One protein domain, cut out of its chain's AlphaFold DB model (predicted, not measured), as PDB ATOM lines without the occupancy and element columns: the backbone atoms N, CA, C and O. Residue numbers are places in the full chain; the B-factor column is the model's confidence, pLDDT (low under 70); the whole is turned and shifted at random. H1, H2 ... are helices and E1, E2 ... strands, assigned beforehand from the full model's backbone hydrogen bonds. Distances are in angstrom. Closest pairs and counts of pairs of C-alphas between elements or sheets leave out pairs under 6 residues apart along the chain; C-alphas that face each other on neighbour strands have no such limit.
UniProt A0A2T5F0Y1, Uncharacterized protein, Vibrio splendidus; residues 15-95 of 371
ATOM      1  N   GLY A  15      -1.252 -55.100 -22.680       66.44
ATOM      2  CA  GLY A  15      -2.616 -55.135 -22.157       66.44
ATOM      3  C   GLY A  15      -3.256 -53.743 -22.013       66.44
ATOM      4  O   GLY A  15      -3.218 -52.915 -22.918       66.44
ATOM      5  N   TYR A  16      -3.905 -53.493 -20.867       56.25
ATOM      6  CA  TYR A  16      -4.675 -52.264 -20.592       56.25
ATOM      7  C   TYR A  16      -3.996 -51.297 -19.606       56.25
ATOM      8  O   TYR A  16      -4.629 -50.337 -19.161       56.25
ATOM      9  N   SER A  17      -2.764 -51.567 -19.161       61.53
ATOM     10  CA  SER A  17      -2.270 -50.965 -17.908       61.53
ATOM     11  C   SER A  17      -0.866 -50.376 -17.956       61.53
ATOM     12  O   SER A  17      -0.599 -49.472 -17.161       61.53
ATOM     13  N   LYS A  18       0.018 -50.839 -18.849       71.50
ATOM     14  CA  LYS A  18       1.429 -50.428 -18.858       71.50
ATOM     15  C   LYS A  18       1.950 -50.283 -20.290       71.50
ATOM     16  O   LYS A  18       1.577 -51.069 -21.155       71.50
ATOM     17  N   SER A  19       2.747 -49.248 -20.560       77.12
ATOM     18  CA  SER A  19       3.360 -49.059 -21.879       77.12
ATOM     19  C   SER A  19       4.496 -50.062 -22.090       77.12
ATOM     20  O   SER A  19       5.161 -50.449 -21.128       77.12
ATOM     21  N   ASN A  20       4.768 -50.438 -23.340       82.25
ATOM     22  CA  ASN A  20       5.893 -51.336 -23.650       82.25
ATOM     23  C   ASN A  20       7.233 -50.725 -23.207       82.25
ATOM     24  O   ASN A  20       8.105 -51.432 -22.717       82.25
ATOM     25  N   ASN A  21       7.360 -49.395 -23.283       82.19
ATOM     26  CA  ASN A  21       8.544 -48.674 -22.809       82.19
ATOM     27  C   ASN A  21       8.712 -48.762 -21.286       82.19
ATOM     28  O   ASN A  21       9.834 -48.857 -20.810       82.19
ATOM     29  N   ALA A  22       7.617 -48.756 -20.522       84.00
ATOM     30  CA  ALA A  22       7.681 -48.917 -19.072       84.00
ATOM     31  C   ALA A  22       8.025 -50.357 -18.658       84.00
ATOM     32  O   ALA A  22       8.529 -50.561 -17.561       84.00
ATOM     33  N   ILE A  23       7.748 -51.353 -19.507       84.56
ATOM     34  CA  ILE A  23       8.193 -52.739 -19.289       84.56
ATOM     35  C   ILE A  23       9.680 -52.868 -19.595       84.56
ATOM     36  O   ILE A  23      10.411 -53.378 -18.754       84.56
ATOM     37  N   ALA A  24      10.129 -52.334 -20.733       86.88
ATOM     38  CA  ALA A  24      11.548 -52.297 -21.078       86.88
ATOM     39  C   ALA A  24      12.374 -51.593 -19.983       86.88
ATOM     40  O   ALA A  24      13.404 -52.101 -19.561       86.88
ATOM     41  N   ALA A  25      11.865 -50.486 -19.434       88.69
ATOM     42  CA  ALA A  25      12.461 -49.812 -18.284       88.69
ATOM     43  C   ALA A  25      12.613 -50.721 -17.050       88.69
ATOM     44  O   ALA A  25      13.656 -50.725 -16.405       88.69
ATOM     45  N   GLU A  26      11.589 -51.515 -16.724       90.00
ATOM     46  CA  GLU A  26      11.636 -52.450 -15.592       90.00
ATOM     47  C   GLU A  26      12.606 -53.616 -15.831       90.00
ATOM     48  O   GLU A  26      13.214 -54.101 -14.874       90.00
ATOM     49  N   GLU A  27      12.771 -54.050 -17.085       90.38
ATOM     50  CA  GLU A  27      13.806 -55.012 -17.490       90.38
ATOM     51  C   GLU A  27      15.219 -54.416 -17.353       90.38
ATOM     52  O   GLU A  27      16.149 -55.129 -16.980       90.38
ATOM     53  N   GLU A  28      15.361 -53.104 -17.555       91.69
ATOM     54  CA  GLU A  28      16.584 -52.316 -17.335       91.69
ATOM     55  C   GLU A  28      16.773 -51.851 -15.875       91.69
ATOM     56  O   GLU A  28      17.485 -50.886 -15.622       91.69
ATOM     57  N   ASN A  29      16.136 -52.496 -14.892       94.00
ATOM     58  CA  ASN A  29      16.223 -52.136 -13.467       94.00
ATOM     59  C   ASN A  29      15.726 -50.725 -13.084       94.00
ATOM     60  O   ASN A  29      15.960 -50.263 -11.960       94.00
ATOM     61  N   LYS A  30      14.947 -50.061 -13.939       94.69
ATOM     62  CA  LYS A  30      14.316 -48.774 -13.629       94.69
ATOM     63  C   LYS A  30      12.897 -49.004 -13.140       94.69
ATOM     64  O   LYS A  30      12.070 -49.618 -13.812       94.69
ATOM     65  N   PHE A  31      12.575 -48.486 -11.960       94.88
ATOM     66  CA  PHE A  31      11.270 -48.715 -11.343       94.88
ATOM     67  C   PHE A  31      10.626 -47.439 -10.819       94.88
ATOM     68  O   PHE A  31      11.276 -46.449 -10.492       94.88
ATOM     69  N   THR A  32       9.306 -47.496 -10.642       94.50
ATOM     70  CA  THR A  32       8.572 -46.444  -9.930       94.50
ATOM     71  C   THR A  32       9.091 -46.260  -8.499       94.50
ATOM     72  O   THR A  32       9.517 -47.211  -7.838       94.50
ATOM     73  N   LEU A  33       8.929 -45.049  -7.961       94.75
ATOM     74  CA  LEU A  33       9.305 -44.694  -6.585       94.75
ATOM     75  C   LEU A  33       8.840 -45.702  -5.518       94.75
ATOM     76  O   LEU A  33       9.552 -45.983  -4.553       94.75
ATOM     77  N   THR A  34       7.617 -46.222  -5.662       92.94
ATOM     78  CA  THR A  34       7.036 -47.174  -4.702       92.94
ATOM     79  C   THR A  34       7.789 -48.500  -4.712       92.94
ATOM     80  O   THR A  34       7.949 -49.119  -3.663       92.94
ATOM     81  N   GLU A  35       8.252 -48.939  -5.879       94.12
ATOM     82  CA  GLU A  35       8.956 -50.205  -6.033       94.12
ATOM     83  C   GLU A  35      10.428 -50.083  -5.617       94.12
ATOM     84  O   GLU A  35      10.903 -50.914  -4.843       94.12
ATOM     85  N   ILE A  36      11.103 -48.981  -5.972       95.50
ATOM     86  CA  ILE A  36      12.434 -48.654  -5.428       95.50
ATOM     87  C   ILE A  36      12.409 -48.613  -3.902       95.50
ATOM     88  O   ILE A  36      13.275 -49.201  -3.257       95.50
ATOM     89  N   SER A  37      11.397 -47.983  -3.295       95.56
ATOM     90  CA  SER A  37      11.243 -47.940  -1.834       95.56
ATOM     91  C   SER A  37      11.167 -49.331  -1.198       95.56
ATOM     92  O   SER A  37      11.736 -49.544  -0.125       95.56
ATOM     93  N   LYS A  38      10.525 -50.306  -1.854       94.88
ATOM     94  CA  LYS A  38      10.483 -51.692  -1.361       94.88
ATOM     95  C   LYS A  38      11.837 -52.384  -1.492       94.88
ATOM     96  O   LYS A  38      12.267 -53.029  -0.538       94.88
ATOM     97  N   ARG A  39      12.492 -52.247  -2.650       94.31
ATOM     98  CA  ARG A  39      13.764 -52.921  -2.955       94.31
ATOM     99  C   ARG A  39      14.915 -52.388  -2.097       94.31
ATOM    100  O   ARG A  39      15.616 -53.166  -1.461       94.31
ATOM    101  N   THR A  40      15.030 -51.066  -1.984       93.31
ATOM    102  CA  THR A  40      16.071 -50.376  -1.193       93.31
ATOM    103  C   THR A  40      15.757 -50.303   0.302       93.31
ATOM    104  O   THR A  40      16.626 -49.995   1.116       93.31
ATOM    105  N   LYS A  41      14.498 -50.561   0.688       94.88
ATOM    106  CA  LYS A  41      13.955 -50.352   2.041       94.88
ATOM    107  C   LYS A  41      14.025 -48.895   2.524       94.88
ATOM    108  O   LYS A  41      13.798 -48.664   3.714       94.88
ATOM    109  N   LEU A  42      14.280 -47.914   1.657       94.50
ATOM    110  CA  LEU A  42      14.255 -46.485   1.992       94.50
ATOM    111  C   LEU A  42      12.828 -45.929   1.962       94.50
ATOM    112  O   LEU A  42      11.960 -46.422   1.242       94.50
ATOM    113  N   HIS A  43      12.555 -44.887   2.745       94.62
ATOM    114  CA  HIS A  43      11.291 -44.161   2.676       94.62
ATOM    115  C   HIS A  43      11.220 -43.320   1.389       94.62
ATOM    116  O   HIS A  43      12.199 -42.716   0.963       94.62
ATOM    117  N   THR A  44      10.033 -43.201   0.792       94.06
ATOM    118  CA  THR A  44       9.827 -42.480  -0.483       94.06
ATOM    119  C   THR A  44      10.271 -41.016  -0.448       94.06
ATOM    120  O   THR A  44      10.762 -40.493  -1.442       94.06
ATOM    121  N   LYS A  45      10.129 -40.343   0.703       93.62
ATOM    122  CA  LYS A  45      10.648 -38.975   0.908       93.62
ATOM    123  C   LYS A  45      12.173 -38.902   0.860       93.62
ATOM    124  O   LYS A  45      12.693 -37.917   0.363       93.62
ATOM    125  N   THR A  46      12.854 -39.919   1.383       95.06
ATOM    126  CA  THR A  46      14.316 -40.009   1.350       95.06
ATOM    127  C   THR A  46      14.781 -40.172  -0.089       95.06
ATOM    128  O   THR A  46      15.646 -39.427  -0.530       95.06
ATOM    129  N   ILE A  47      14.129 -41.063  -0.845       94.94
ATOM    130  CA  ILE A  47      14.473 -41.301  -2.252       94.94
ATOM    131  C   ILE A  47      14.319 -40.017  -3.074       94.94
ATOM    132  O   ILE A  47      15.253 -39.603  -3.739       94.94
ATOM    133  N   LYS A  48      13.182 -39.322  -2.941       94.69
ATOM    134  CA  LYS A  48      12.932 -38.042  -3.628       94.69
ATOM    135  C   LYS A  48      13.893 -36.910  -3.261       94.69
ATOM    136  O   LYS A  48      13.967 -35.936  -3.999       94.69
ATOM    137  N   LYS A  49      14.506 -36.969  -2.077       95.38
ATOM    138  CA  LYS A  49      15.421 -35.930  -1.593       95.38
ATOM    139  C   LYS A  49      16.815 -36.106  -2.193       95.38
ATOM    140  O   LYS A  49      17.459 -35.104  -2.472       95.38
ATOM    141  N   HIS A  50      17.260 -37.353  -2.330       94.69
ATOM    142  CA  HIS A  50      18.653 -37.681  -2.638       94.69
ATOM    143  C   HIS A  50      18.874 -38.182  -4.062       94.69
ATOM    144  O   HIS A  50      19.978 -38.037  -4.563       94.69
ATOM    145  N   PHE A  51      17.842 -38.705  -4.727       95.44
ATOM    146  CA  PHE A  51      17.961 -39.265  -6.072       95.44
ATOM    147  C   PHE A  51      16.997 -38.578  -7.035       95.44
ATOM    148  O   PHE A  51      15.833 -38.313  -6.702       95.44
ATOM    149  N   ASN A  52      17.483 -38.316  -8.244       94.56
ATOM    150  CA  ASN A  52      16.679 -37.755  -9.320       94.56
ATOM    151  C   ASN A  52      16.010 -38.875 -10.124       94.56
ATOM    152  O   ASN A  52      16.552 -39.973 -10.226       94.56
ATOM    153  N   PRO A  53      14.820 -38.631 -10.685       95.19
ATOM    154  CA  PRO A  53      14.225 -39.583 -11.606       95.19
ATOM    155  C   PRO A  53      15.020 -39.620 -12.916       95.19
ATOM    156  O   PRO A  53      15.358 -38.569 -13.463       95.19
ATOM    157  N   CYS A  54      15.296 -40.822 -13.424       93.50
ATOM    158  CA  CYS A  54      16.052 -41.020 -14.662       93.50
ATOM    159  C   CYS A  54      15.161 -40.881 -15.905       93.50
ATOM    160  O   CYS A  54      15.599 -40.414 -16.954       93.50
ATOM    161  N   GLU A  55      13.881 -41.229 -15.778       93.00
ATOM    162  CA  GLU A  55      12.892 -41.113 -16.843       93.00
ATOM    163  C   GLU A  55      11.471 -41.048 -16.275       93.00
ATOM    164  O   GLU A  55      11.240 -41.195 -15.074       93.00
ATOM    165  N   TRP A  56      10.490 -40.814 -17.141       92.38
ATOM    166  CA  TRP A  56       9.086 -40.814 -16.758       92.38
ATOM    167  C   TRP A  56       8.266 -41.582 -17.787       92.38
ATOM    168  O   TRP A  56       8.482 -41.475 -18.992       92.38
ATOM    169  N   HIS A  57       7.269 -42.315 -17.302       87.94
ATOM    170  CA  HIS A  57       6.349 -43.076 -18.140       87.94
ATOM    171  C   HIS A  57       4.909 -42.659 -17.867       87.94
ATOM    172  O   HIS A  57       4.549 -42.248 -16.761       87.94
ATOM    173  N   HIS A  58       4.059 -42.761 -18.888       80.94
ATOM    174  CA  HIS A  58       2.628 -42.573 -18.699       80.94
ATOM    175  C   HIS A  58       2.029 -43.788 -17.986       80.94
ATOM    176  O   HIS A  58       2.171 -44.922 -18.438       80.94
ATOM    177  N   THR A  59       1.306 -43.544 -16.899       75.31
ATOM    178  CA  THR A  59       0.484 -44.541 -16.221       75.31
ATOM    179  C   THR A  59      -0.989 -44.207 -16.426       75.31
ATOM    180  O   THR A  59      -1.411 -43.050 -16.341       75.31
ATOM    181  N   SER A  60      -1.799 -45.241 -16.674       70.88
ATOM    182  CA  SER A  60      -3.245 -45.169 -16.954       70.88
ATOM    183  C   SER A  60      -3.654 -44.498 -18.276       70.88
ATOM    184  O   SER A  60      -2.889 -43.792 -18.926       70.88
ATOM    185  N   SER A  61      -4.931 -44.667 -18.630       67.44
ATOM    186  CA  SER A  61      -5.570 -44.083 -19.817       67.44
ATOM    187  C   SER A  61      -5.671 -42.551 -19.812       67.44
ATOM    188  O   SER A  61      -6.068 -41.969 -20.813       67.44
ATOM    189  N   TYR A  62      -5.357 -41.894 -18.690       75.62
ATOM    190  CA  TYR A  62      -5.416 -40.436 -18.545       75.62
ATOM    191  C   TYR A  62      -4.043 -39.761 -18.676       75.62
ATOM    192  O   TYR A  62      -3.900 -38.603 -18.299       75.62
ATOM    193  N   TYR A  63      -3.033 -40.468 -19.198       76.38
ATOM    194  CA  TYR A  63      -1.686 -39.930 -19.437       76.38
ATOM    195  C   TYR A  63      -1.000 -39.361 -18.183       76.38
ATOM    196  O   TYR A  63      -0.134 -38.489 -18.291       76.38
ATOM    197  N   ASN A  64      -1.335 -39.866 -16.990       81.19
ATOM    198  CA  ASN A  64      -0.674 -39.440 -15.757       81.19
ATOM    199  C   ASN A  64       0.825 -39.744 -15.858       81.19
ATOM    200  O   ASN A  64       1.203 -40.852 -16.222       81.19
ATOM    201  N   LYS A  65       1.690 -38.776 -15.559       89.25
ATOM    202  CA  LYS A  65       3.141 -38.992 -15.583       89.25
ATOM    203  C   LYS A  65       3.580 -39.668 -14.291       89.25
ATOM    204  O   LYS A  65       3.111 -39.314 -13.210       89.25
ATOM    205  N   THR A  66       4.444 -40.664 -14.396       91.00
ATOM    206  CA  THR A  66       5.028 -41.360 -13.251       91.00
ATOM    207  C   THR A  66       6.526 -41.448 -13.439       91.00
ATOM    208  O   THR A  66       6.995 -42.001 -14.428       91.00
ATOM    209  N   ASP A  67       7.245 -40.905 -12.466       95.56
ATOM    210  CA  ASP A  67       8.699 -40.902 -12.446       95.56
ATOM    211  C   ASP A  67       9.247 -42.299 -12.136       95.56
ATOM    212  O   ASP A  67       8.762 -42.999 -11.232       95.56
ATOM    213  N   TYR A  68      10.264 -42.676 -12.898       95.31
ATOM    214  CA  TYR A  68      11.060 -43.879 -12.739       95.31
ATOM    215  C   TYR A  68      12.457 -43.498 -12.260       95.31
ATOM    216  O   TYR A  68      12.955 -42.400 -12.502       95.31
ATOM    217  N   TYR A  69      13.052 -44.421 -11.528       96.88
ATOM    218  CA  TYR A  69      14.327 -44.270 -10.858       96.88
ATOM    219  C   TYR A  69      15.146 -45.519 -11.141       96.88
ATOM    220  O   TYR A  69      14.601 -46.627 -11.098       96.88
ATOM    221  N   ASP A  70      16.429 -45.338 -11.414       96.38
ATOM    222  CA  ASP A  70      17.352 -46.434 -11.662       96.38
ATOM    223  C   ASP A  70      17.757 -47.077 -10.328       96.38
ATOM    224  O   ASP A  70      18.182 -46.399  -9.391       96.38
ATOM    225  N   LEU A  71      17.530 -48.384 -10.189       94.94
ATOM    226  CA  LEU A  71      17.868 -49.096  -8.961       94.94
ATOM    227  C   LEU A  71      19.379 -49.222  -8.772       94.94
ATOM    228  O   LEU A  71      19.832 -49.164  -7.629       94.94
ATOM    229  N   ASP A  72      20.124 -49.422  -9.856       94.56
ATOM    230  CA  ASP A  72      21.558 -49.681  -9.801       94.56
ATOM    231  C   ASP A  72      22.296 -48.384  -9.431       94.56
ATOM    232  O   ASP A  72      23.061 -48.383  -8.465       94.56
ATOM    233  N   GLU A  73      21.929 -47.255 -10.051       93.38
ATOM    234  CA  GLU A  73      22.418 -45.908  -9.686       93.38
ATOM    235  C   GLU A  73      22.158 -45.598  -8.204       93.38
ATOM    236  O   GLU A  73      23.059 -45.205  -7.459       93.38
ATOM    237  N   ILE A  74      20.936 -45.863  -7.727       93.75
ATOM    238  CA  ILE A  74      20.585 -45.637  -6.321       93.75
ATOM    239  C   ILE A  74      21.435 -46.501  -5.394       93.75
ATOM    240  O   ILE A  74      21.821 -46.036  -4.326       93.75
ATOM    241  N   MET A  75      21.688 -47.762  -5.742       92.38
ATOM    242  CA  MET A  75      22.465 -48.666  -4.895       92.38
ATOM    243  C   MET A  75      23.950 -48.288  -4.848       92.38
ATOM    244  O   MET A  75      24.565 -48.484  -3.797       92.38
ATOM    245  N   GLU A  76      24.498 -47.730  -5.929       92.88
ATOM    246  CA  GLU A  76      25.870 -47.211  -5.991       92.88
ATOM    247  C   GLU A  76      26.040 -45.926  -5.172       92.88
ATOM    248  O   GLU A  76      26.993 -45.796  -4.403       92.88
ATOM    249  N   GLU A  77      25.084 -45.004  -5.268       92.75
ATOM    250  CA  GLU A  77      25.113 -43.719  -4.561       92.75
ATOM    251  C   GLU A  77      24.595 -43.801  -3.109       92.75
ATOM    252  O   GLU A  77      24.639 -42.825  -2.352       92.75
ATOM    253  N   LEU A  78      24.102 -44.967  -2.675       93.56
ATOM    254  CA  LEU A  78      23.536 -45.151  -1.340       93.56
ATOM    255  C   LEU A  78      24.611 -45.155  -0.244       93.56
ATOM    256  O   LEU A  78      25.166 -46.195   0.119       93.56
ATOM    257  N   THR A  79      24.812 -43.997   0.378       94.31
ATOM    258  CA  THR A  79      25.715 -43.831   1.524       94.31
ATOM    259  C   THR A  79      25.060 -44.179   2.868       94.31
ATOM    260  O   THR A  79      23.832 -44.182   3.035       94.31
ATOM    261  N   ASP A  80      25.888 -44.446   3.882       92.94
ATOM    262  CA  ASP A  80      25.411 -44.688   5.251       92.94
ATOM    263  C   ASP A  80      24.778 -43.444   5.892       92.94
ATOM    264  O   ASP A  80      23.879 -43.570   6.728       92.94
ATOM    265  N   GLU A  81      25.169 -42.246   5.452       93.44
ATOM    266  CA  GLU A  81      24.546 -40.985   5.860       93.44
ATOM    267  C   GLU A  81      23.075 -40.934   5.427       93.44
ATOM    268  O   GLU A  81      22.194 -40.680   6.253       93.44
ATOM    269  N   ILE A  82      22.781 -41.295   4.170       94.06
ATOM    270  CA  ILE A  82      21.408 -41.374   3.646       94.06
ATOM    271  C   ILE A  82      20.582 -42.392   4.445       94.06
ATOM    272  O   ILE A  82      19.421 -42.137   4.785       94.06
ATOM    273  N   ARG A  83      21.169 -43.542   4.807       93.31
ATOM    274  CA  ARG A  83      20.493 -44.552   5.645       93.31
ATOM    275  C   ARG A  83      20.207 -44.045   7.057       93.31
ATOM    276  O   ARG A  83      19.151 -44.357   7.618       93.31
ATOM    277  N   LEU A  84      21.132 -43.291   7.646       92.81
ATOM    278  CA  LEU A  84      20.958 -42.716   8.975       92.81
ATOM    279  C   LEU A  84      19.851 -41.655   8.976       92.81
ATOM    280  O   LEU A  84      18.979 -41.688   9.851       92.81
ATOM    281  N   GLU A  85      19.827 -40.780   7.967       92.94
ATOM    282  CA  GLU A  85      18.748 -39.810   7.766       92.94
ATOM    283  C   GLU A  85      17.387 -40.500   7.604       92.94
ATOM    284  O   GLU A  85      16.411 -40.118   8.253       92.94
ATOM    285  N   ASP A  86      17.313 -41.554   6.785       94.25
ATOM    286  CA  ASP A  86      16.086 -42.329   6.585       94.25
ATOM    287  C   ASP A  86      15.572 -42.942   7.894       94.25
ATOM    288  O   ASP A  86      14.372 -42.917   8.193       94.25
ATOM    289  N   LYS A  87      16.489 -43.472   8.711       93.25
ATOM    290  CA  LYS A  87      16.170 -44.037  10.022       93.25
ATOM    291  C   LYS A  87      15.629 -42.969  10.973       93.25
ATOM    292  O   LYS A  87      14.629 -43.229  11.646       93.25
ATOM    293  N   ALA A  88      16.239 -41.784  11.002       90.94
ATOM    294  CA  ALA A  88      15.765 -40.652  11.796       90.94
ATOM    295  C   ALA A  88      14.373 -40.187  11.336       90.94
ATOM    296  O   ALA A  88      13.463 -40.051  12.155       90.94
ATOM    297  N   LEU A  89      14.159 -40.063  10.024       89.75
ATOM    298  CA  LEU A  89      12.868 -39.702   9.436       89.75
ATOM    299  C   LEU A  89      11.778 -40.731   9.769       89.75
ATOM    300  O   LEU A  89      10.665 -40.370  10.154       89.75
ATOM    301  N   LYS A  90      12.080 -42.028   9.676       87.94
ATOM    302  CA  LYS A  90      11.145 -43.093  10.074       87.94
ATOM    303  C   LYS A  90      10.840 -43.070  11.571       87.94
ATOM    304  O   LYS A  90       9.714 -43.396  11.953       87.94
ATOM    305  N   ALA A  91      11.814 -42.729  12.413       85.94
ATOM    306  CA  ALA A  91      11.615 -42.597  13.853       85.94
ATOM    307  C   ALA A  91      10.699 -41.408  14.186       85.94
ATOM    308  O   ALA A  91       9.736 -41.586  14.932       85.94
ATOM    309  N   ASP A  92      10.917 -40.251  13.558       83.12
ATOM    310  CA  ASP A  92      10.063 -39.064  13.699       83.12
ATOM    311  C   ASP A  92       8.619 -39.322  13.227       83.12
ATOM    312  O   ASP A  92       7.639 -39.032  13.913       83.12
ATOM    313  N   LEU A  93       8.448 -39.993  12.086       78.19
ATOM    314  CA  LEU A  93       7.113 -40.370  11.607       78.19
ATOM    315  C   LEU A  93       6.394 -41.349  12.553       78.19
ATOM    316  O   LEU A  93       5.159 -41.365  12.606       78.19
ATOM    317  N   LYS A  94       7.140 -42.168  13.305       75.69
ATOM    318  CA  LYS A  94       6.580 -43.083  14.309       75.69
ATOM    319  C   LYS A  94       6.235 -42.381  15.623       75.69
ATOM    320  O   LYS A  94       5.242 -42.786  16.233       75.69
ATOM    321  N   SER A  95       7.008 -41.372  16.031       66.38
ATOM    322  CA  SER A  95       6.891 -40.682  17.325       66.38
ATOM    323  C   SER A  95       5.691 -39.737  17.426       66.38
ATOM    324  O   SER A  95       5.330 -39.348  18.534       66.38
TER     325      SER A  95
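Overview. This is residues 15 to 95 of the 371 residues of an uncharacterized protein of Vibrio splendidus (UniProt A0A2T5F0Y1). A small three-stranded sheet, the hairpin of E2 and E3 with short E1 beside the later part of E3, has H1 over one face and H2 over the opposite face. H3 packs on H2, and the long helix H5 lies at the end of the model away from H1, packing on H3 with residues 82 to 86 alone. The printed part has 81 residues, with five named helices and three named strands in the order H1 E1 H2 H3 E2 E3 H4 H5; the sheet runs E1 E3 E2, antiparallel, and the class is mixed, helices and strands. The whole is only just compact, close to loose, with a radius of gyration of the C-alphas of 14.0 A, and only just elongated, spanning 42 by 27 by 17 A.

Arrangement. Going along from Gly 15, you first meet H1, residues 20 to 27, and then the strands E1, residues 30 to 32, E2, residues 55 to 59, and E3, residues 64 to 70. H1 is on their sheet at a height of 8.9 A, over E3 and only just over E1, where 3 of its C-alphas fall; its closest C-alphas to E2 are those of Ala 22 and His 57, 6.1 A apart. Look at N 31 and O 69, 2.9 A apart, for E1 beside inner strand E3. E2 and E3 form a hairpin, with N 57 and O 66 at 2.9 A; the pairing is staggered, E3 using residues 64 to 68 for E2 and 68 to 70 for E1. H2, residues 33 to 40, is on the opposite face from H1, over E1, at a height of 8.9 A. It touches H3, residues 44 to 50, about perpendicular at 83 degrees, closest at the C-alphas of Ser 37 and Thr 44, 5.8 A. E1, H2, H3 and E2 make a split strand-helix-strand unit, two strands running the same way with E3 between them, and its crossover is right-handed. H4, residues 71 to 77, only grazes the sheet with residues 71 to 73. H5, residues 80 to 95, touches H3 with residues 82 to 86 alone, opposite ways at a tilt of 36 degrees, only just steep; the closest C-alphas are those of Thr 46 and Asp 86, 6.0 A. In H1 to H5 every O i to N i+4 pair is within hydrogen-bond range.

Along the chain. Find C-alpha 20 at (5.893, -51.336, -23.650), where H1 begins; it ends at residue 27. E1 spans residues 30 to 32, H2 33 to 40 and H3 44 to 50. E2, 55 to 59, measures 12.9 A. E3 starts at C-alpha 64, (-0.674, -39.440, -15.757), and covers 19.8 A to residue 70. H4 spans 71 to 77, and H5 runs 22.5 A from residue 80 to C-alpha 95 at (6.891, -40.682, 17.325).

Size, cuts and confidence. The C-alphas of Gly 15 and Ser 95 are the two farthest apart, 43.1 A. The printed part has no cut, and its links between named elements are tight. Mean pLDDT of the printed part is 88.7; residues 15 to 17, 61 and 95 are under 70.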